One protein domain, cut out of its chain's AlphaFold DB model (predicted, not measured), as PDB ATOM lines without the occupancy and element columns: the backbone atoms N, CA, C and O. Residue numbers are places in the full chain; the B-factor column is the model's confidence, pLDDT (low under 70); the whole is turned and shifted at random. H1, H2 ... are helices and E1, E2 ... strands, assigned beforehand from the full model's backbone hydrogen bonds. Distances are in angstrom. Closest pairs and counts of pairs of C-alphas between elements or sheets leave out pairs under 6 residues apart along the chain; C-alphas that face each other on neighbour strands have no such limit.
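This is residues 46 to 216 of the 216 residues of an uncharacterized protein of Blastocatellia bacterium (UniProt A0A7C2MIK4). Two strongly twisted sheets stand face to face as a sandwich, the curled sheet E1 E2 E3 E6 E7 E8 and the branched sheet E4 E5 E9 E10 E11 E12. H1 covers part of the curled sheet's other face, and H2 lies out beyond one end of the sandwich. The 171 printed residues hold, in order, H1, E1 to E9, H2 and E10 to E12, of mixed class; the curled sheet, in the order just given, is antiparallel, the branched one mixed. The whole is compact, with a radius of gyration of the C-alphas of 16.8 A, yet elongated, spanning 52 by 34 by 31 A.

Find C-alpha 46 at (157.811, 126.696, 179.226); from there H1 runs 22.4 A to residue 61. Next come E1, residues 72 to 76, E2, 79 to 85, E3, 96 to 102, E4, 106 to 108, and E5, 111 to 113. E6, residues 116 to 125, is 25.2 A long and bends by 64 degrees at residue 122. Then read E7, 130 to 136, E8, 142 to 147, E9, 150 to 153, and H2, 162 to 171. E10, residues 177 to 186, measures 28.3 A; E11, 197 to 204, 21.3 A; E12, 207 to 215, 26.3 A, ending at C-alpha 215 (175.989, 143.689, 185.896).

H1 is on the curled sheet, two layers with the helix on one face, at a height over the sheet of 9.9 A. It runs slantwise to the strands, at 52 degrees to E3 on the local plane; its closest C-alphas to E3 are Ala 59 and Val 99, 7.5 A apart. E1 E2 E3 and E6 E7 E8 are meanders, each strand the antiparallel neighbour of the one before. Look for N 74 and O 81 at 2.8 A between E1 and E2, and N 118 and O 100 at 2.8 A between E3 and E6. E8 runs on into E9 at 70 degrees. In the branched sheet E10 has E4 and E9 on one side and E12, parallel, on the other side; N 181 and O 210 are 2.9 A apart, and N 152 and O 178, from E9 to E10, 2.9 A. Across the sandwich the closest C-alphas of E7 and E10 are Leu 133 and Phe 181, 7.0 A apart. In H1 and H2 every O i to N i+4 pair is within hydrogen-bond range.

The C-alphas farthest apart, Ser 161 and Pro 189, are 53.6 A apart. The printed part has no cut and no long link. Its mean pLDDT is 70.0; 81 residues are under 70, among them residues 149 to 199.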
ATOM      1  N   SER A  46     158.151 126.544 180.649       69.50
ATOM      2  CA  SER A  46     157.811 126.696 179.226       69.50
ATOM      3  C   SER A  46     158.407 127.962 178.612       69.50
ATOM      4  O   SER A  46     158.760 127.958 177.428       69.50
ATOM      5  N   LEU A  47     158.626 129.015 179.406       65.81
ATOM      6  CA  LEU A  47     159.382 130.194 178.974       65.81
ATOM      7  C   LEU A  47     160.840 129.830 178.654       65.81
ATOM      8  O   LEU A  47     161.341 130.187 177.588       65.81
ATOM      9  N   PHE A  48     161.504 129.075 179.537       63.62
ATOM     10  CA  PHE A  48     162.871 128.593 179.313       63.62
ATOM     11  C   PHE A  48     162.963 127.669 178.094       63.62
ATOM     12  O   PHE A  48     163.880 127.828 177.297       63.62
ATOM     13  N   GLN A  49     162.002 126.760 177.899       68.25
ATOM     14  CA  GLN A  49     161.948 125.905 176.704       68.25
ATOM     15  C   GLN A  49     161.745 126.712 175.416       68.25
ATOM     16  O   GLN A  49     162.362 126.425 174.393       68.25
ATOM     17  N   THR A  50     160.898 127.739 175.456       72.00
ATOM     18  CA  THR A  50     160.656 128.607 174.296       72.00
ATOM     19  C   THR A  50     161.900 129.424 173.949       72.00
ATOM     20  O   THR A  50     162.246 129.548 172.776       72.00
ATOM     21  N   LEU A  51     162.593 129.949 174.962       67.75
ATOM     22  CA  LEU A  51     163.858 130.668 174.799       67.75
ATOM     23  C   LEU A  51     164.965 129.752 174.280       67.75
ATOM     24  O   LEU A  51     165.704 130.144 173.382       67.75
ATOM     25  N   ASP A  52     165.042 128.526 174.790       68.31
ATOM     26  CA  ASP A  52     165.975 127.511 174.313       68.31
ATOM     27  C   ASP A  52     165.769 127.226 172.816       68.31
ATOM     28  O   ASP A  52     166.675 127.415 172.002       68.31
ATOM     29  N   LEU A  53     164.537 126.888 172.421       78.06
ATOM     30  CA  LEU A  53     164.182 126.665 171.017       78.06
ATOM     31  C   LEU A  53     164.469 127.892 170.151       78.06
ATOM     32  O   LEU A  53     164.964 127.758 169.031       78.06
ATOM     33  N   PHE A  54     164.176 129.092 170.650       77.38
ATOM     34  CA  PHE A  54     164.474 130.325 169.937       77.38
ATOM     35  C   PHE A  54     165.978 130.468 169.680       77.38
ATOM     36  O   PHE A  54     166.384 130.653 168.532       77.38
ATOM     37  N   VAL A  55     166.806 130.340 170.717       73.19
ATOM     38  CA  VAL A  55     168.261 130.479 170.598       73.19
ATOM     39  C   VAL A  55     168.839 129.412 169.678       73.19
ATOM     40  O   VAL A  55     169.659 129.741 168.822       73.19
ATOM     41  N   GLN A  56     168.407 128.158 169.811       79.00
ATOM     42  CA  GLN A  56     168.851 127.075 168.933       79.00
ATOM     43  C   GLN A  56     168.506 127.369 167.472       79.00
ATOM     44  O   GLN A  56     169.377 127.290 166.607       79.00
ATOM     45  N   ASN A  57     167.270 127.787 167.192       82.12
ATOM     46  CA  ASN A  57     166.848 128.145 165.838       82.12
ATOM     47  C   ASN A  57     167.673 129.312 165.282       82.12
ATOM     48  O   ASN A  57     168.136 129.256 164.142       82.12
ATOM     49  N   ARG A  58     167.931 130.342 166.094       76.19
ATOM     50  CA  ARG A  58     168.778 131.475 165.702       76.19
ATOM     51  C   ARG A  58     170.228 131.083 165.463       76.19
ATOM     52  O   ARG A  58     170.837 131.575 164.517       76.19
ATOM     53  N   ALA A  59     170.781 130.199 166.285       76.25
ATOM     54  CA  ALA A  59     172.123 129.672 166.090       76.25
ATOM     55  C   ALA A  59     172.218 128.900 164.764       76.25
ATOM     56  O   ALA A  59     173.159 129.112 163.998       76.25
ATOM     57  N   VAL A  60     171.209 128.089 164.438       82.19
ATOM     58  CA  VAL A  60     171.126 127.363 163.162       82.19
ATOM     59  C   VAL A  60     171.050 128.320 161.969       82.19
ATOM     60  O   VAL A  60     171.761 128.098 160.990       82.19
ATOM     61  N   GLU A  61     170.269 129.404 162.046       79.31
ATOM     62  CA  GLU A  61     170.191 130.421 160.979       79.31
ATOM     63  C   GLU A  61     171.563 131.014 160.638       79.31
ATOM     64  O   GLU A  61     171.875 131.243 159.468       79.31
ATOM     65  N   ILE A  62     172.406 131.229 161.649       72.75
ATOM     66  CA  ILE A  62     173.770 131.725 161.451       72.75
ATOM     67  C   ILE A  62     174.782 130.595 161.234       72.75
ATOM     68  O   ILE A  62     175.964 130.879 161.066       72.75
ATOM     69  N   GLY A  63     174.370 129.325 161.197       76.06
ATOM     70  CA  GLY A  63     175.234 128.158 160.988       76.06
ATOM     71  C   GLY A  63     176.159 127.848 162.168       76.06
ATOM     72  O   GLY A  63     177.321 127.509 161.959       76.06
ATOM     73  N   MET A  64     175.670 128.024 163.393       76.88
ATOM     74  CA  MET A  64     176.392 127.790 164.640       76.88
ATOM     75  C   MET A  64     175.675 126.741 165.494       76.88
ATOM     76  O   MET A  64     174.448 126.681 165.524       76.88
ATOM     77  N   THR A  65     176.442 125.942 166.229       81.81
ATOM     78  CA  THR A  65     175.923 125.027 167.247       81.81
ATOM     79  C   THR A  65     176.130 125.629 168.637       81.81
ATOM     80  O   THR A  65     177.228 126.073 168.985       81.81
ATOM     81  N   VAL A  66     175.063 125.671 169.429       82.56
ATOM     82  CA  VAL A  66     175.043 126.213 170.795       82.56
ATOM     83  C   VAL A  66     174.867 125.102 171.817       82.56
ATOM     84  O   VAL A  66     174.209 124.105 171.533       82.56
ATOM     85  N   ASP A  67     175.425 125.290 173.011       80.44
ATOM     86  CA  ASP A  67     175.089 124.473 174.176       80.44
ATOM     87  C   ASP A  67     174.042 125.208 175.015       80.44
ATOM     88  O   ASP A  67     174.351 126.070 175.843       80.44
ATOM     89  N   SER A  68     172.776 124.880 174.773       73.88
ATOM     90  CA  SER A  68     171.669 125.495 175.489       73.88
ATOM     91  C   SER A  68     171.524 125.042 176.935       73.88
ATOM     92  O   SER A  68     170.938 125.767 177.737       73.88
ATOM     93  N   SER A  69     172.117 123.905 177.315       75.56
ATOM     94  CA  SER A  69     172.143 123.464 178.714       75.56
ATOM     95  C   SER A  69     172.949 124.420 179.601       75.56
ATOM     96  O   SER A  69     172.741 124.485 180.813       75.56
ATOM     97  N   GLN A  70     173.831 125.210 178.983       72.50
ATOM     98  CA  GLN A  70     174.606 126.270 179.618       72.50
ATOM     99  C   GLN A  70     174.061 127.675 179.335       72.50
ATOM    100  O   GLN A  70     174.723 128.665 179.668       72.50
ATOM    101  N   ALA A  71     172.872 127.787 178.732       75.19
ATOM    102  CA  ALA A  71     172.242 129.076 178.503       75.19
ATOM    103  C   ALA A  71     171.942 129.778 179.835       75.19
ATOM    104  O   ALA A  71     171.491 129.172 180.808       75.19
ATOM    105  N   LYS A  72     172.188 131.086 179.877       74.62
ATOM    106  CA  LYS A  72     171.937 131.927 181.048       74.62
ATOM    107  C   LYS A  72     170.972 133.031 180.672       74.62
ATOM    108  O   LYS A  72     171.234 133.782 179.734       74.62
ATOM    109  N   LEU A  73     169.888 133.144 181.430       71.25
ATOM    110  CA  LEU A  73     169.017 134.311 181.386       71.25
ATOM    111  C   LEU A  73     169.499 135.328 182.408       71.25
ATOM    112  O   LEU A  73     169.660 135.020 183.590       71.25
ATOM    113  N   LEU A  74     169.731 136.540 181.930       71.00
ATOM    114  CA  LEU A  74     170.125 137.695 182.710       71.00
ATOM    115  C   LEU A  74     169.092 138.795 182.530       71.00
ATOM    116  O   LEU A  74     168.500 138.949 181.465       71.00
ATOM    117  N   GLN A  75     168.937 139.614 183.557       67.06
ATOM    118  CA  GLN A  75     168.236 140.879 183.441       67.06
ATOM    119  C   GLN A  75     169.241 142.009 183.674       67.06
ATOM    120  O   GLN A  75     169.847 142.095 184.740       67.06
ATOM    121  N   ILE A  76     169.429 142.863 182.669       65.44
ATOM    122  CA  ILE A  76     170.313 144.035 182.720       65.44
ATOM    123  C   ILE A  76     169.420 145.271 182.788       65.44
ATOM    124  O   ILE A  76     168.862 145.700 181.777       65.44
ATOM    125  N   GLY A  77     169.232 145.819 183.989       66.12
ATOM    126  CA  GLY A  77     168.203 146.833 184.233       66.12
ATOM    127  C   GLY A  77     166.812 146.305 183.873       66.12
ATOM    128  O   GLY A  77     166.295 145.404 184.531       66.12
ATOM    129  N   ASP A  78     166.199 146.841 182.821       66.44
ATOM    130  CA  ASP A  78     164.901 146.410 182.292       66.44
ATOM    131  C   ASP A  78     165.001 145.544 181.020       66.44
ATOM    132  O   ASP A  78     163.967 145.200 180.431       66.44
ATOM    133  N   THR A  79     166.222 145.199 180.600       66.38
ATOM    134  CA  THR A  79     166.519 144.429 179.387       66.38
ATOM    135  C   THR A  79     166.739 142.951 179.722       66.38
ATOM    136  O   THR A  79     167.743 142.620 180.361       66.38
ATOM    137  N   PRO A  80     165.852 142.035 179.288       71.50
ATOM    138  CA  PRO A  80     166.122 140.605 179.367       71.50
ATOM    139  C   PRO A  80     167.178 140.227 178.324       71.50
ATOM    140  O   PRO A  80     167.087 140.637 177.162       71.50
ATOM    141  N   VAL A  81     168.180 139.463 178.748       75.75
ATOM    142  CA  VAL A  81     169.273 138.988 177.903       75.75
ATOM    143  C   VAL A  81     169.470 137.495 178.072       75.75
ATOM    144  O   VAL A  81     169.592 136.998 179.189       75.75
ATOM    145  N   THR A  82     169.570 136.801 176.948       79.81
ATOM    146  CA  THR A  82     169.937 135.391 176.896       79.81
ATOM    147  C   THR A  82     171.368 135.272 176.410       79.81
ATOM    148  O   THR A  82     171.740 135.848 175.388       79.81
ATOM    149  N   LEU A  83     172.177 134.524 177.148       81.81
ATOM    150  CA  LEU A  83     173.551 134.201 176.796       81.81
ATOM    151  C   LEU A  83     173.666 132.715 176.555       81.81
ATOM    152  O   LEU A  83     173.270 131.930 177.417       81.81
ATOM    153  N   THR A  84     174.257 132.320 175.437       85.75
ATOM    154  CA  THR A  84     174.394 130.901 175.124       85.75
ATOM    155  C   THR A  84     175.758 130.613 174.518       85.75
ATOM    156  O   THR A  84     176.088 131.184 173.473       85.75
ATOM    157  N   PRO A  85     176.576 129.761 175.163       83.62
ATOM    158  CA  PRO A  85     177.892 129.418 174.649       83.62
ATOM    159  C   PRO A  85     177.795 128.600 173.362       83.62
ATOM    160  O   PRO A  85     176.829 127.871 173.121       83.62
ATOM    161  N   ALA A  86     178.839 128.690 172.545       82.12
ATOM    162  CA  ALA A  86     179.048 127.750 171.454       82.12
ATOM    163  C   ALA A  86     179.338 126.351 172.027       82.12
ATOM    164  O   ALA A  86     180.129 126.212 172.959       82.12
ATOM    165  N   SER A  87     178.728 125.312 171.451       76.25
ATOM    166  CA  SER A  87     178.918 123.923 171.903       76.25
ATOM    167  C   SER A  87     180.283 123.349 171.518       76.25
ATOM    168  O   SER A  87     180.750 122.372 172.095       76.25
ATOM    169  N   SER A  88     180.909 123.923 170.494       69.56
ATOM    170  CA  SER A  88     182.181 123.463 169.955       69.56
ATOM    171  C   SER A  88     182.912 124.597 169.258       69.56
ATOM    172  O   SER A  88     182.296 125.462 168.635       69.56
ATOM    173  N   TRP A  89     184.238 124.546 169.308       67.88
ATOM    174  CA  TRP A  89     185.095 125.461 168.570       67.88
ATOM    175  C   TRP A  89     185.047 125.194 167.060       67.88
ATOM    176  O   TRP A  89     185.391 124.099 166.615       67.88
ATOM    177  N   ASP A  90     184.703 126.217 166.270       68.75
ATOM    178  CA  ASP A  90     184.838 126.188 164.810       68.75
ATOM    179  C   ASP A  90     186.091 126.972 164.359       68.75
ATOM    180  O   ASP A  90     186.110 128.209 164.417       68.75
ATOM    181  N   PRO A  91     187.141 126.293 163.855       62.97
ATOM    182  CA  PRO A  91     188.352 126.952 163.372       62.97
ATOM    183  C   PRO A  91     188.131 127.806 162.114       62.97
ATOM    184  O   PRO A  91     188.974 128.646 161.803       62.97
ATOM    185  N   ARG A  92     187.020 127.628 161.385       66.44
ATOM    186  CA  ARG A  92     186.680 128.441 160.204       66.44
ATOM    187  C   ARG A  92     186.087 129.799 160.577       66.44
ATOM    188  O   ARG A  92     186.045 130.690 159.733       66.44
ATOM    189  N   ARG A  93     185.652 129.969 161.827       65.50
ATOM    190  CA  ARG A  93     184.968 131.166 162.331       65.50
ATOM    191  C   ARG A  93     185.678 131.743 163.549       65.50
ATOM    192  O   ARG A  93     185.062 131.815 164.604       65.50
ATOM    193  N   LEU A  94     186.967 132.076 163.388       62.78
ATOM    194  CA  LEU A  94     187.872 132.813 164.304       62.78
ATOM    195  C   LEU A  94     187.493 132.835 165.803       62.78
ATOM    196  O   LEU A  94     187.652 133.835 166.488       62.78
ATOM    197  N   GLY A  95     187.023 131.718 166.347       73.62
ATOM    198  CA  GLY A  95     186.558 131.649 167.719       73.62
ATOM    199  C   GLY A  95     185.285 132.394 168.046       73.62
ATOM    200  O   GLY A  95     185.269 133.241 168.938       73.62
ATOM    201  N   THR A  96     184.193 132.018 167.392       83.50
ATOM    202  CA  THR A  96     182.865 132.286 167.942       83.50
ATOM    203  C   THR A  96     182.729 131.586 169.296       83.50
ATOM    204  O   THR A  96     182.923 130.377 169.396       83.50
ATOM    205  N   VAL A  97     182.430 132.352 170.342       83.25
ATOM    206  CA  VAL A  97     182.309 131.854 171.724       83.25
ATOM    207  C   VAL A  97     180.859 131.675 172.150       83.25
ATOM    208  O   VAL A  97     180.579 130.959 173.104       83.25
ATOM    209  N   GLY A  98     179.920 132.295 171.446       87.44
ATOM    210  CA  GLY A  98     178.507 132.138 171.740       87.44
ATOM    211  C   GLY A  98     177.657 133.212 171.097       87.44
ATOM    212  O   GLY A  98     178.116 133.996 170.264       87.44
ATOM    213  N   VAL A  99     176.403 133.244 171.517       88.12
ATOM    214  CA  VAL A  99     175.400 134.199 171.066       88.12
ATOM    215  C   VAL A  99     174.797 134.901 172.272       88.12
ATOM    216  O   VAL A  99     174.625 134.317 173.343       88.12
ATOM    217  N   LEU A 100     174.502 136.180 172.077       87.12
ATOM    218  CA  LEU A 100     173.761 137.018 172.999       87.12
ATOM    219  C   LEU A 100     172.494 137.490 172.297       87.12
ATOM    220  O   LEU A 100     172.562 138.075 171.220       87.12
ATOM    221  N   GLU A 101     171.346 137.285 172.920       86.56
ATOM    222  CA  GLU A 101     170.094 137.899 172.497       86.56
ATOM    223  C   GLU A 101     169.647 138.913 173.542       86.56
ATOM    224  O   GLU A 101     169.556 138.582 174.720       86.56
ATOM    225  N   ALA A 102     169.346 140.138 173.116       84.56
ATOM    226  CA  ALA A 102     168.809 141.176 173.982       84.56
ATOM    227  C   ALA A 102     167.400 141.583 173.545       84.56
ATOM    228  O   ALA A 102     167.193 142.009 172.408       84.56
ATOM    229  N   GLY A 103     166.439 141.518 174.471       80.81
ATOM    230  CA  GLY A 103     165.046 141.902 174.210       80.81
ATOM    231  C   GLY A 103     164.811 143.415 174.135       80.81
ATOM    232  O   GLY A 103     163.754 143.858 173.694       80.81
ATOM    233  N   LYS A 104     165.787 144.223 174.556       80.69
ATOM    234  CA  LYS A 104     165.778 145.693 174.509       80.69
ATOM    235  C   LYS A 104     167.187 146.213 174.225       80.69
ATOM    236  O   LYS A 104     168.148 145.447 174.209       80.69
ATOM    237  N   ALA A 105     167.303 147.520 174.003       84.69
ATOM    238  CA  ALA A 105     168.603 148.162 173.903       84.69
ATOM    239  C   ALA A 105     169.398 148.002 175.210       84.69
ATOM    240  O   ALA A 105     168.830 147.986 176.304       84.69
ATOM    241  N   PHE A 106     170.712 147.871 175.094       82.12
ATOM    242  CA  PHE A 106     171.616 147.696 176.229       82.12
ATOM    243  C   PHE A 106     172.962 148.346 175.930       82.12
ATOM    244  O   PHE A 106     173.312 148.564 174.768       82.12
ATOM    245  N   SER A 107     173.721 148.668 176.972       80.50
ATOM    246  CA  SER A 107     175.035 149.286 176.812       80.50
ATOM    247  C   SER A 107     176.145 148.274 177.042       80.50
ATOM    248  O   SER A 107     176.169 147.553 178.038       80.50
ATOM    249  N   VAL A 108     177.082 148.248 176.100       78.75
ATOM    250  CA  VAL A 108     178.339 147.509 176.189       78.75
ATOM    251  C   VAL A 108     179.446 148.547 176.315       78.75
ATOM    252  O   VAL A 108     179.730 149.271 175.356       78.75
ATOM    253  N   GLN A 109     180.042 148.658 177.508       73.62
ATOM    254  CA  GLN A 109     180.911 149.785 177.884       73.62
ATOM    255  C   GLN A 109     180.223 151.144 177.640       73.62
ATOM    256  O   GLN A 109     179.331 151.523 178.389       73.62
ATOM    257  N   ASN A 110     180.614 151.850 176.573       72.69
ATOM    258  CA  ASN A 110     180.133 153.189 176.224       72.69
ATOM    259  C   ASN A 110     179.295 153.201 174.937       72.69
ATOM    260  O   ASN A 110     179.035 154.268 174.380       72.69
ATOM    261  N   LYS A 111     178.915 152.028 174.417       81.12
ATOM    262  CA  LYS A 111     178.144 151.913 173.181       81.12
ATOM    263  C   LYS A 111     176.807 151.241 173.445       81.12
ATOM    264  O   LYS A 111     176.757 150.086 173.860       81.12
ATOM    265  N   THR A 112     175.730 151.961 173.153       86.50
ATOM    266  CA  THR A 112     174.379 151.407 173.170       86.50
ATOM    267  C   THR A 112     174.153 150.581 171.912       86.50
ATOM    268  O   THR A 112     174.321 151.067 170.790       86.50
ATOM    269  N   LEU A 113     173.790 149.321 172.108       88.44
ATOM    270  CA  LEU A 113     173.382 148.398 171.063       88.44
ATOM    271  C   LEU A 113     171.854 148.254 171.102       88.44
ATOM    272  O   LEU A 113     171.276 148.265 172.192       88.44
ATOM    273  N   PRO A 114     171.179 148.170 169.942       89.25
ATOM    274  CA  PRO A 114     169.738 147.949 169.904       89.25
ATOM    275  C   PRO A 114     169.355 146.559 170.440       89.25
ATOM    276  O   PRO A 114     170.199 145.722 170.741       89.25
ATOM    277  N   ALA A 115     168.052 146.309 170.557       88.00
ATOM    278  CA  ALA A 115     167.562 144.951 170.765       88.00
ATOM    279  C   ALA A 115     167.943 144.067 169.569       88.00
ATOM    280  O   ALA A 115     167.920 144.526 168.419       88.00
ATOM    281  N   GLY A 116     168.243 142.799 169.825       87.88
ATOM    282  CA  GLY A 116     168.508 141.833 168.772       87.88
ATOM    283  C   GLY A 116     169.508 140.752 169.146       87.88
ATOM    284  O   GLY A 116     169.906 140.594 170.299       87.88
ATOM    285  N   LEU A 117     169.891 140.003 168.115       88.31
ATOM    286  CA  LEU A 117     170.826 138.893 168.187       88.31
ATOM    287  C   LEU A 117     172.243 139.366 167.854       88.31
ATOM    288  O   LEU A 117     172.462 140.017 166.826       88.31
ATOM    289  N   TYR A 118     173.194 138.971 168.691       90.00
ATOM    290  CA  TYR A 118     174.606 139.278 168.555       90.00
ATOM    291  C   TYR A 118     175.442 138.009 168.629       90.00
ATOM    292  O   TYR A 118     175.296 137.205 169.546       90.00
ATOM    293  N   THR A 119     176.359 137.847 167.679       90.00
ATOM    294  CA  THR A 119     177.380 136.795 167.749       90.00
ATOM    295  C   THR A 119     178.588 137.326 168.505       90.00
ATOM    296  O   THR A 119     179.058 138.431 168.230       90.00
ATOM    297  N   LEU A 120     179.086 136.548 169.456       88.75
ATOM    298  CA  LEU A 120     180.266 136.865 170.245       88.75
ATOM    299  C   LEU A 120     181.467 136.136 169.641       88.75
ATOM    300  O   LEU A 120     181.486 134.907 169.598       88.75
ATOM    301  N   GLU A 121     182.470 136.876 169.180       87.75
ATOM    302  CA  GLU A 121     183.635 136.322 168.475       87.75
ATOM    303  C   GLU A 121     184.942 136.870 169.041       87.75
ATOM    304  O   GLU A 121     185.048 138.055 169.358       87.75
ATOM    305  N   ILE A 122     185.962 136.022 169.138       84.88
ATOM    306  CA  ILE A 122     187.305 136.447 169.518       84.88
ATOM    307  C   ILE A 122     187.949 137.160 168.331       84.88
ATOM    308  O   ILE A 122     188.326 136.572 167.324       84.88
ATOM    309  N   GLY A 123     188.105 138.467 168.469       82.06
ATOM    310  CA  GLY A 123     188.900 139.288 167.578       82.06
ATOM    311  C   GLY A 123     190.335 139.457 168.055       82.06
ATOM    312  O   GLY A 123     190.705 139.153 169.191       82.06
ATOM    313  N   GLY A 124     191.142 140.037 167.175       75.12
ATOM    314  CA  GLY A 124     192.448 140.578 167.515       75.12
ATOM    315  C   GLY A 124     192.596 141.968 166.923       75.12
ATOM    316  O   GLY A 124     192.217 142.206 165.776       75.12
ATOM    317  N   HIS A 125     193.169 142.890 167.688       68.06
ATOM    318  CA  HIS A 125     193.546 144.196 167.174       68.06
ATOM    319  C   HIS A 125     194.981 144.113 166.619       68.06
ATOM    320  O   HIS A 125     195.931 144.006 167.400       68.06
ATOM    321  N   PRO A 126     195.186 144.197 165.291       62.16
ATOM    322  CA  PRO A 126     196.475 143.877 164.667       62.16
ATOM    323  C   PRO A 126     197.619 144.792 165.127       62.16
ATOM    324  O   PRO A 126     198.744 144.336 165.299       62.16
ATOM    325  N   GLN A 127     197.331 146.072 165.389       68.56
ATOM    326  CA  GLN A 127     198.344 147.042 165.826       68.56
ATOM    327  C   GLN A 127     198.738 146.892 167.304       68.56
ATOM    328  O   GLN A 127     199.914 146.977 167.639       68.56
ATOM    329  N   THR A 128     197.773 146.655 168.196       70.44
ATOM    330  CA  THR A 128     198.028 146.559 169.643       70.44
ATOM    331  C   THR A 128     198.329 145.132 170.092       70.44
ATOM    332  O   THR A 128     198.711 144.930 171.244       70.44
ATOM    333  N   ARG A 129     198.166 144.143 169.199       68.81
ATOM    334  CA  ARG A 129     198.311 142.703 169.466       68.81
ATOM    335  C   ARG A 129     197.480 142.224 170.662       68.81
ATOM    336  O   ARG A 129     197.846 141.257 171.325       68.81
ATOM    337  N   ARG A 130     196.370 142.906 170.953       74.81
ATOM    338  CA  ARG A 130     195.437 142.541 172.024       74.81
ATOM    339  C   ARG A 130     194.273 141.748 171.454       74.81
ATOM    340  O   ARG A 130     193.789 142.076 170.369       74.81
ATOM    341  N   LEU A 131     193.827 140.732 172.189       80.00
ATOM    342  CA  LEU A 131     192.583 140.038 171.879       80.00
ATOM    343  C   LEU A 131     191.396 140.875 172.339       80.00
ATOM    344  O   LEU A 131     191.474 141.633 173.316       80.00
ATOM    345  N   SER A 132     190.292 140.715 171.627       84.38
ATOM    346  CA  SER A 132     189.038 141.377 171.931       84.38
ATOM    347  C   SER A 132     187.864 140.419 171.797       84.38
ATOM    348  O   SER A 132     187.914 139.476 171.020       84.38
ATOM    349  N   LEU A 133     186.793 140.673 172.538       86.44
ATOM    350  CA  LEU A 133     185.496 140.060 172.318       86.44
ATOM    351  C   LEU A 133     184.674 141.005 171.451       86.44
ATOM    352  O   LEU A 133     184.317 142.106 171.874       86.44
ATOM    353  N   ASN A 134     184.405 140.586 170.227       89.94
ATOM    354  CA  ASN A 134     183.635 141.330 169.250       89.94
ATOM    355  C   ASN A 134     182.170 140.905 169.309       89.94
ATOM    356  O   ASN A 134     181.859 139.719 169.277       89.94
ATOM    357  N   PHE A 135     181.281 141.890 169.327       90.88
ATOM    358  CA  PHE A 135     179.848 141.718 169.147       90.88
ATOM    359  C   PHE A 135     179.567 141.963 167.675       90.88
ATOM    360  O   PHE A 135     179.786 143.077 167.187       90.88
ATOM    361  N   ARG A 136     179.107 140.938 166.966       90.56
ATOM    362  CA  ARG A 136     178.673 141.051 165.578       90.56
ATOM    363  C   ARG A 136     177.163 141.088 165.488       90.56
ATOM    364  O   ARG A 136     176.496 140.299 166.148       90.56
ATOM    365  N   ASP A 137     176.637 141.991 164.674       90.06
ATOM    366  CA  ASP A 137     175.217 141.989 164.335       90.06
ATOM    367  C   ASP A 137     174.859 140.819 163.395       90.06
ATOM    368  O   ASP A 137     175.720 140.064 162.936       90.06
ATOM    369  N   ARG A 138     173.571 140.696 163.060       83.50
ATOM    370  CA  ARG A 138     173.058 139.701 162.100       83.50
ATOM    371  C   ARG A 138     173.661 139.790 160.691       83.50
ATOM    372  O   ARG A 138     173.495 138.864 159.907       83.50
ATOM    373  N   PHE A 139     174.302 140.905 160.347       86.19
ATOM    374  CA  PHE A 139     174.958 141.116 159.057       86.19
ATOM    375  C   PHE A 139     176.456 140.783 159.117       86.19
ATOM    376  O   PHE A 139     177.155 140.909 158.114       86.19
ATOM    377  N   GLY A 140     176.959 140.358 160.281       84.50
ATOM    378  CA  GLY A 140     178.366 140.053 160.511       84.50
ATOM    379  C   GLY A 140     179.229 141.284 160.792       84.50
ATOM    380  O   GLY A 140     180.449 141.143 160.905       84.50
ATOM    381  N   ASN A 141     178.656 142.480 160.942       89.25
ATOM    382  CA  ASN A 141     179.426 143.688 161.236       89.25
ATOM    383  C   ASN A 141     179.796 143.738 162.713       89.25
ATOM    384  O   ASN A 141     178.942 143.540 163.575       89.25
ATOM    385  N   VAL A 142     181.052 144.075 163.020       89.62
ATOM    386  CA  VAL A 142     181.476 144.311 164.404       89.62
ATOM    387  C   VAL A 142     180.853 145.615 164.896       89.62
ATOM    388  O   VAL A 142     181.257 146.708 164.499       89.62
ATOM    389  N   VAL A 143     179.865 145.498 165.776       90.69
ATOM    390  CA  VAL A 143     179.150 146.636 166.355       90.69
ATOM    391  C   VAL A 143     179.696 147.030 167.719       90.69
ATOM    392  O   VAL A 143     179.582 148.194 168.072       90.69
ATOM    393  N   ALA A 144     180.346 146.142 168.464       88.75
ATOM    394  CA  ALA A 144     181.105 146.501 169.663       88.75
ATOM    395  C   ALA A 144     182.325 145.590 169.809       88.75
ATOM    396  O   ALA A 144     182.346 144.487 169.268       88.75
ATOM    397  N   SER A 145     183.348 146.056 170.519       87.06
ATOM    398  CA  SER A 145     184.567 145.290 170.765       87.06
ATOM    399  C   SER A 145     185.090 145.592 172.161       87.06
ATOM    400  O   SER A 145     185.220 146.757 172.533       87.06
ATOM    401  N   LEU A 146     185.369 144.546 172.931       83.38
ATOM    402  CA  LEU A 146     185.842 144.635 174.307       83.38
ATOM    403  C   LEU A 146     187.247 144.052 174.402       83.38
ATOM    404  O   LEU A 146     187.431 142.911 173.993       83.38
ATOM    405  N   PRO A 147     188.242 144.758 174.954       80.56
ATOM    406  CA  PRO A 147     189.554 144.164 175.176       80.56
ATOM    407  C   PRO A 147     189.461 143.022 176.199       80.56
ATOM    408  O   PRO A 147     188.678 143.107 177.145       80.56
ATOM    409  N   ALA A 148     190.273 141.973 176.039       75.69
ATOM    410  CA  ALA A 148     190.348 140.931 177.064       75.69
ATOM    411  C   ALA A 148     190.874 141.504 178.387       75.69
ATOM    412  O   ALA A 148     191.816 142.306 178.393       75.69
ATOM    413  N   SER A 149     190.252 141.096 179.490       69.94
ATOM    414  CA  SER A 149     190.599 141.540 180.839       69.94
ATOM    415  C   SER A 149     191.789 140.769 181.399       69.94
ATOM    416  O   SER A 149     192.595 141.344 182.124       69.94
ATOM    417  N   GLU A 150     191.928 139.492 181.039       64.19
ATOM    418  CA  GLU A 150     192.993 138.625 181.541       64.19
ATOM    419  C   GLU A 150     193.549 137.702 180.454       64.19
ATOM    420  O   GLU A 150     192.817 137.207 179.592       64.19
ATOM    421  N   TYR A 151     194.856 137.442 180.540       59.06
ATOM    422  CA  TYR A 151     195.575 136.491 179.697       59.06
ATOM    423  C   TYR A 151     196.445 135.606 180.579       59.06
ATOM    424  O   TYR A 151     197.413 136.082 181.176       59.06
ATOM    425  N   LYS A 152     196.145 134.310 180.629       56.84
ATOM    426  CA  LYS A 152     197.029 133.328 181.250       56.84
ATOM    427  C   LYS A 152     197.394 132.282 180.216       56.84
ATOM    428  O   LYS A 152     196.532 131.611 179.669       56.84
ATOM    429  N   PHE A 153     198.680 132.159 179.926       56.03
ATOM    430  CA  PHE A 153     199.175 131.125 179.031       56.03
ATOM    431  C   PHE A 153     199.794 130.024 179.877       56.03
ATOM    432  O   PHE A 153     200.760 130.285 180.594       56.03
ATOM    433  N   THR A 154     199.248 128.811 179.811       52.62
ATOM    434  CA  THR A 154     199.910 127.643 180.397       52.62
ATOM    435  C   THR A 154     200.832 127.060 179.324       52.62
ATOM    436  O   THR A 154     200.334 126.499 178.346       52.62
ATOM    437  N   PRO A 155     202.164 127.242 179.418       49.50
ATOM    438  CA  PRO A 155     203.075 126.771 178.386       49.50
ATOM    439  C   PRO A 155     203.076 125.242 178.318       49.50
ATOM    440  O   PRO A 155     203.213 124.562 179.333       49.50
ATOM    441  N   MET A 156     202.967 124.707 177.103       48.56
ATOM    442  CA  MET A 156     203.115 123.276 176.856       48.56
ATOM    443  C   MET A 156     204.601 122.884 176.994       48.56
ATOM    444  O   MET A 156     205.465 123.585 176.450       48.56
ATOM    445  N   PRO A 157     204.943 121.786 177.695       50.00
ATOM    446  CA  PRO A 157     206.315 121.290 177.733       50.00
ATOM    447  C   PRO A 157     206.822 121.008 176.312       50.00
ATOM    448  O   PRO A 157     206.124 120.394 175.510       50.00
ATOM    449  N   LYS A 158     208.062 121.412 175.991       46.41
ATOM    450  CA  LYS A 158     208.676 121.256 174.648       46.41
ATOM    451  C   LYS A 158     208.743 119.805 174.133       46.41
ATOM    452  O   LYS A 158     209.042 119.592 172.962       46.41
ATOM    453  N   ARG A 159     208.514 118.819 175.003       46.62
ATOM    454  CA  ARG A 159     208.402 117.387 174.702       46.62
ATOM    455  C   ARG A 159     207.283 116.797 175.561       46.62
ATOM    456  O   ARG A 159     207.560 116.146 176.558       46.62
ATOM    457  N   ALA A 160     206.037 117.096 175.220       51.22
ATOM    458  CA  ALA A 160     204.895 116.351 175.732       51.22
ATOM    459  C   ALA A 160     204.534 115.288 174.688       51.22
ATOM    460  O   ALA A 160     204.386 115.616 173.507       51.22
ATOM    461  N   SER A 161     204.464 114.019 175.087       52.03
ATOM    462  CA  SER A 161     203.898 112.983 174.219       52.03
ATOM    463  C   SER A 161     202.385 113.205 174.073       52.03
ATOM    464  O   SER A 161     201.776 113.873 174.908       52.03
ATOM    465  N   ALA A 162     201.753 112.662 173.027       54.72
ATOM    466  CA  ALA A 162     200.299 112.783 172.842       54.72
ATOM    467  C   ALA A 162     199.513 112.301 174.081       54.72
ATOM    468  O   ALA A 162     198.542 112.933 174.486       54.72
ATOM    469  N   THR A 163     200.017 111.259 174.744       55.38
ATOM    470  CA  THR A 163     199.491 110.723 176.004       55.38
ATOM    471  C   THR A 163     199.663 111.672 177.194       55.38
ATOM    472  O   THR A 163     198.786 111.728 178.051       55.38
ATOM    473  N   ASP A 164     200.736 112.470 177.245       49.50
ATOM    474  CA  ASP A 164     200.927 113.484 178.298       49.50
ATOM    475  C   ASP A 164     199.992 114.689 178.104       49.50
ATOM    476  O   ASP A 164     199.568 115.312 179.077       49.50
ATOM    477  N   ILE A 165     199.656 115.013 176.850       51.62
ATOM    478  CA  ILE A 165     198.718 116.084 176.489       51.62
ATOM    479  C   ILE A 165     197.287 115.683 176.872       51.62
ATOM    480  O   ILE A 165     196.595 116.468 177.519       51.62
ATOM    481  N   GLU A 166     196.860 114.459 176.558       49.09
ATOM    482  CA  GLU A 166     195.549 113.932 176.974       49.09
ATOM    483  C   GLU A 166     195.443 113.801 178.503       49.09
ATOM    484  O   GLU A 166     194.443 114.204 179.106       49.09
ATOM    485  N   ALA A 167     196.499 113.312 179.164       46.06
ATOM    486  CA  ALA A 167     196.524 113.187 180.618       46.06
ATOM    487  C   ALA A 167     196.446 114.555 181.317       46.06
ATOM    488  O   ALA A 167     195.647 114.713 182.241       46.06
ATOM    489  N   ALA A 168     197.197 115.565 180.862       46.72
ATOM    490  CA  ALA A 168     197.153 116.914 181.434       46.72
ATOM    491  C   ALA A 168     195.861 117.685 181.086       46.72
ATOM    492  O   ALA A 168     195.399 118.481 181.908       46.72
ATOM    493  N   GLN A 169     195.215 117.397 179.948       50.47
ATOM    494  CA  GLN A 169     193.849 117.854 179.666       50.47
ATOM    495  C   GLN A 169     192.829 117.278 180.665       50.47
ATOM    496  O   GLN A 169     191.917 118.005 181.059       50.47
ATOM    497  N   SER A 170     193.000 116.026 181.116       46.00
ATOM    498  CA  SER A 170     192.069 115.367 182.052       46.00
ATOM    499  C   SER A 170     192.349 115.613 183.546       46.00
ATOM    500  O   SER A 170     191.408 115.618 184.336       46.00
ATOM    501  N   LEU A 171     193.609 115.839 183.951       41.22
ATOM    502  CA  LEU A 171     194.013 115.959 185.366       41.22
ATOM    503  C   LEU A 171     194.118 117.401 185.886       41.22
ATOM    504  O   LEU A 171     193.937 117.617 187.083       41.22
ATOM    505  N   LEU A 172     194.430 118.382 185.030       45.03
ATOM    506  CA  LEU A 172     194.628 119.783 185.445       45.03
ATOM    507  C   LEU A 172     193.805 120.804 184.656       45.03
ATOM    508  O   LEU A 172     193.734 121.953 185.085       45.03
ATOM    509  N   GLY A 173     193.150 120.392 183.567       49.34
ATOM    510  CA  GLY A 173     192.377 121.274 182.704       49.34
ATOM    511  C   GLY A 173     193.269 122.294 181.986       49.34
ATOM    512  O   GLY A 173     194.008 123.059 182.594       49.34
ATOM    513  N   ILE A 174     193.121 122.388 180.666       49.56
ATOM    514  CA  ILE A 174     193.677 123.452 179.808       49.56
ATOM    515  C   ILE A 174     195.200 123.406 179.562       49.56
ATOM    516  O   ILE A 174     196.006 123.896 180.354       49.56
ATOM    517  N   ILE A 175     195.602 122.959 178.369       49.97
ATOM    518  CA  ILE A 175     196.968 123.134 177.839       49.97
ATOM    519  C   ILE A 175     196.928 124.220 176.764       49.97
ATOM    520  O   ILE A 175     196.876 123.933 175.577       49.97
ATOM    521  N   GLY A 176     196.934 125.495 177.146       51.03
ATOM    522  CA  GLY A 176     196.827 126.569 176.160       51.03
ATOM    523  C   GLY A 176     196.515 127.934 176.765       51.03
ATOM    524  O   GLY A 176     196.655 128.121 177.976       51.03
ATOM    525  N   PRO A 177     196.117 128.913 175.932       55.12
ATOM    526  CA  PRO A 177     195.680 130.210 176.420       55.12
ATOM    527  C   PRO A 177     194.347 130.070 177.167       55.12
ATOM    528  O   PRO A 177     193.375 129.546 176.626       55.12
ATOM    529  N   ALA A 178     194.312 130.569 178.397       63.25
ATOM    530  CA  ALA A 178     193.106 130.916 179.127       63.25
ATOM    531  C   ALA A 178     192.879 132.426 178.966       63.25
ATOM    532  O   ALA A 178     193.695 133.239 179.414       63.25
ATOM    533  N   ILE A 179     191.801 132.794 178.275       63.78
ATOM    534  CA  ILE A 179     191.471 134.191 177.965       63.78
ATOM    535  C   ILE A 179     190.224 134.575 178.751       63.78
ATOM    536  O   ILE A 179     189.205 133.898 178.642       63.78
ATOM    537  N   GLY A 180     190.307 135.646 179.536       64.75
ATOM    538  CA  GLY A 180     189.183 136.185 180.296       64.75
ATOM    539  C   GLY A 180     188.621 137.446 179.649       64.75
ATOM    540  O   GLY A 180     189.376 138.369 179.334       64.75
ATOM    541  N   PHE A 181     187.301 137.508 179.495       69.69
ATOM    542  CA  PHE A 181     186.572 138.722 179.134       69.69
ATOM    543  C   PHE A 181     185.559 139.055 180.222       69.69
ATOM    544  O   PHE A 181     184.697 138.234 180.514       69.69
ATOM    545  N   ASN A 182     185.627 140.268 180.766       66.69
ATOM    546  CA  ASN A 182     184.592 140.811 181.640       66.69
ATOM    547  C   ASN A 182     183.774 141.841 180.865       66.69
ATOM    548  O   ASN A 182     184.216 142.962 180.600       66.69
ATOM    549  N   VAL A 183     182.574 141.436 180.475       67.31
ATOM    550  CA  VAL A 183     181.595 142.273 179.800       67.31
ATOM    551  C   VAL A 183     180.800 143.009 180.862       67.31
ATOM    552  O   VAL A 183     179.966 142.413 181.535       67.31
ATOM    553  N   VAL A 184     181.048 144.305 181.012       66.56
ATOM    554  CA  VAL A 184     180.210 145.152 181.859       66.56
ATOM    555  C   VAL A 184     179.004 145.591 181.041       66.56
ATOM    556  O   VAL A 184     179.152 146.313 180.049       66.56
ATOM    557  N   LEU A 185     177.830 145.111 181.442       61.91
ATOM    558  CA  LEU A 185     176.554 145.479 180.850       61.91
ATOM    559  C   LEU A 185     175.867 146.462 181.792       61.91
ATOM    560  O   LEU A 185     175.511 146.095 182.911       61.91
ATOM    561  N   THR A 186     175.716 147.706 181.352       60.25
ATOM    562  CA  THR A 186     175.130 148.775 182.165       60.25
ATOM    563  C   THR A 186     173.716 149.086 181.705       60.25
ATOM    564  O   THR A 186     173.466 149.385 180.534       60.25
ATOM    565  N   ASN A 187     172.791 149.057 182.660       48.62
ATOM    566  CA  ASN A 187     171.548 149.830 182.611       48.62
ATOM    567  C   ASN A 187     171.079 150.197 184.040       48.62
ATOM    568  O   ASN A 187     169.890 150.357 184.308       48.62
ATOM    569  N   THR A 188     172.023 150.253 184.988       45.00
ATOM    570  CA  THR A 188     171.770 150.193 186.434       45.00
ATOM    571  C   THR A 188     172.111 151.535 187.098       45.00
ATOM    572  O   THR A 188     173.151 152.121 186.791       45.00
ATOM    573  N   PRO A 189     171.267 152.069 188.003       39.69
ATOM    574  CA  PRO A 189     171.623 153.246 188.785       39.69
ATOM    575  C   PRO A 189     172.765 152.917 189.770       39.69
ATOM    576  O   PRO A 189     172.868 151.773 190.214       39.69
ATOM    577  N   PRO A 190     173.595 153.905 190.160       51.31
ATOM    578  CA  PRO A 190     174.934 153.732 190.757       51.31
ATOM    579  C   PRO A 190     174.996 153.110 192.176       51.31
ATOM    580  O   PRO A 190     175.985 153.283 192.886       51.31
ATOM    581  N   PHE A 191     173.956 152.408 192.635       46.50
ATOM    582  CA  PHE A 191     173.794 151.982 194.031       46.50
ATOM    583  C   PHE A 191     174.068 150.489 194.291       46.50
ATOM    584  O   PHE A 191     174.206 150.099 195.453       46.50
ATOM    585  N   PHE A 192     174.194 149.644 193.260       42.50
ATOM    586  CA  PHE A 192     174.522 148.223 193.436       42.50
ATOM    587  C   PHE A 192     176.044 148.014 193.520       42.50
ATOM    588  O   PHE A 192     176.769 148.186 192.549       42.50
ATOM    589  N   LYS A 193     176.539 147.651 194.714       42.19
ATOM    590  CA  LYS A 193     177.973 147.431 195.006       42.19
ATOM    591  C   LYS A 193     178.469 146.004 194.762       42.19
ATOM    592  O   LYS A 193     179.675 145.779 194.773       42.19
ATOM    593  N   ILE A 194     177.568 145.040 194.580       44.34
ATOM    594  CA  ILE A 194     177.927 143.661 194.241       44.34
ATOM    595  C   ILE A 194     177.521 143.462 192.794       44.34
ATOM    596  O   ILE A 194     176.336 143.483 192.480       44.34
ATOM    597  N   VAL A 195     178.523 143.300 191.939       53.72
ATOM    598  CA  VAL A 195     178.355 143.011 190.521       53.72
ATOM    599  C   VAL A 195     178.371 141.489 190.372       53.72
ATOM    600  O   VAL A 195     179.456 140.901 190.365       53.72
ATOM    601  N   PRO A 196     177.216 140.796 190.326       58.19
ATOM    602  CA  PRO A 196     177.222 139.383 189.988       58.19
ATOM    603  C   PRO A 196     177.722 139.256 188.547       58.19
ATOM    604  O   PRO A 196     177.106 139.762 187.609       58.19
ATOM    605  N   CYS A 197     178.872 138.603 188.385       61.56
ATOM    606  CA  CYS A 197     179.369 138.211 187.079       61.56
ATOM    607  C   CYS A 197     178.889 136.789 186.794       61.56
ATOM    608  O   CYS A 197     179.251 135.844 187.496       61.56
ATOM    609  N   LEU A 198     178.069 136.629 185.762       65.88
ATOM    610  CA  LEU A 198     177.653 135.328 185.264       65.88
ATOM    611  C   LEU A 198     178.409 135.056 183.978       65.88
ATOM    612  O   LEU A 198     178.339 135.831 183.033       65.88
ATOM    613  N   GLY A 199     179.162 133.963 183.955       67.69
ATOM    614  CA  GLY A 199     179.983 133.626 182.803       67.69
ATOM    615  C   GLY A 199     179.874 132.182 182.380       67.69
ATOM    616  O   GLY A 199     179.379 131.343 183.131       67.69
ATOM    617  N   PHE A 200     180.334 131.904 181.175       70.31
ATOM    618  CA  PHE A 200     180.475 130.556 180.649       70.31
ATOM    619  C   PHE A 200     181.909 130.341 180.176       70.31
ATOM    620  O   PHE A 200     182.666 131.292 179.948       70.31
ATOM    621  N   VAL A 201     182.274 129.071 180.065       72.25
ATOM    622  CA  VAL A 201     183.610 128.637 179.679       72.25
ATOM    623  C   VAL A 201     183.491 127.878 178.370       72.25
ATOM    624  O   VAL A 201     182.760 126.897 178.295       72.25
ATOM    625  N   VAL A 202     184.211 128.328 177.346       72.19
ATOM    626  CA  VAL A 202     184.198 127.707 176.017       72.19
ATOM    627  C   VAL A 202     185.542 127.033 175.764       72.19
ATOM    628  O   VAL A 202     186.574 127.713 175.820       72.19
ATOM    629  N   PRO A 203     185.576 125.721 175.482       69.00
ATOM    630  CA  PRO A 203     186.802 125.051 175.070       69.00
ATOM    631  C   PRO A 203     187.212 125.486 173.661       69.00
ATOM    632  O   PRO A 203     186.404 125.457 172.734       69.00
ATOM    633  N   ILE A 204     188.479 125.882 173.491       66.19
ATOM    634  CA  ILE A 204     189.022 126.402 172.227       66.19
ATOM    635  C   ILE A 204     190.241 125.595 171.770       66.19
ATOM    636  O   ILE A 204     191.399 125.986 171.933       66.19
ATOM    637  N   GLY A 205     189.983 124.416 171.203       66.69
ATOM    638  CA  GLY A 205     191.035 123.474 170.823       66.69
ATOM    639  C   GLY A 205     191.842 123.029 172.044       66.69
ATOM    640  O   GLY A 205     191.419 122.139 172.770       66.69
ATOM    641  N   VAL A 206     192.998 123.658 172.271       59.50
ATOM    642  CA  VAL A 206     193.889 123.361 173.406       59.50
ATOM    643  C   VAL A 206     193.755 124.363 174.572       59.50
ATOM    644  O   VAL A 206     194.155 124.065 175.694       59.50
ATOM    645  N   GLY A 207     193.152 125.535 174.349       64.50
ATOM    646  CA  GLY A 207     192.893 126.551 175.382       64.50
ATOM    647  C   GLY A 207     191.437 126.570 175.857       64.50
ATOM    648  O   GLY A 207     190.621 125.789 175.369       64.50
ATOM    649  N   LEU A 208     191.088 127.513 176.739       71.25
ATOM    650  CA  LEU A 208     189.688 127.872 177.020       71.25
ATOM    651  C   LEU A 208     189.496 129.386 177.077       71.25
ATOM    652  O   LEU A 208     190.415 130.159 177.354       71.25
ATOM    653  N   VAL A 209     188.266 129.807 176.822       70.81
ATOM    654  CA  VAL A 209     187.852 131.203 176.905       70.81
ATOM    655  C   VAL A 209     186.768 131.325 177.958       70.81
ATOM    656  O   VAL A 209     185.724 130.684 177.868       70.81
ATOM    657  N   ASN A 210     187.031 132.166 178.949       74.38
ATOM    658  CA  ASN A 210     186.094 132.528 179.994       74.38
ATOM    659  C   ASN A 210     185.450 133.856 179.609       74.38
ATOM    660  O   ASN A 210     186.131 134.881 179.521       74.38
ATOM    661  N   VAL A 211     184.139 133.852 179.395       70.69
ATOM    662  CA  VAL A 211     183.375 135.079 179.161       70.69
ATOM    663  C   VAL A 211     182.480 135.306 180.366       70.69
ATOM    664  O   VAL A 211     181.538 134.551 180.576       70.69
ATOM    665  N   GLY A 212     182.793 136.318 181.170       71.31
ATOM    666  CA  GLY A 212     181.993 136.781 182.296       71.31
ATOM    667  C   GLY A 212     181.182 138.014 181.922       71.31
ATOM    668  O   GLY A 212     181.721 138.969 181.373       71.31
ATOM    669  N   PHE A 213     179.894 138.015 182.241       71.50
ATOM    670  CA  PHE A 213     179.005 139.162 182.087       71.50
ATOM    671  C   PHE A 213     178.665 139.706 183.461       71.50
ATOM    672  O   PHE A 213     178.013 139.045 184.264       71.50
ATOM    673  N   CYS A 214     179.150 140.905 183.722       66.69
ATOM    674  CA  CYS A 214     179.094 141.603 184.985       66.69
ATOM    675  C   CYS A 214     178.015 142.693 184.894       66.69
ATOM    676  O   CYS A 214     178.077 143.553 184.013       66.69
ATOM    677  N   LEU A 215     177.019 142.648 185.783       61.75
ATOM    678  CA  LEU A 215     175.989 143.689 185.896       61.75
ATOM    679  C   LEU A 215     176.565 144.924 186.608       61.75
ATOM    680  O   LEU A 215     176.815 144.862 187.810       61.75
ATOM    681  N   GLY A 216     176.816 146.007 185.865       54.25
ATOM    682  CA  GLY A 216     177.442 147.244 186.362       54.25
ATOM    683  C   GLY A 216     176.478 148.405 186.516       54.25
ATOM    684  O   GLY A 216     175.535 148.502 185.699       54.25
TER     685      GLY A 216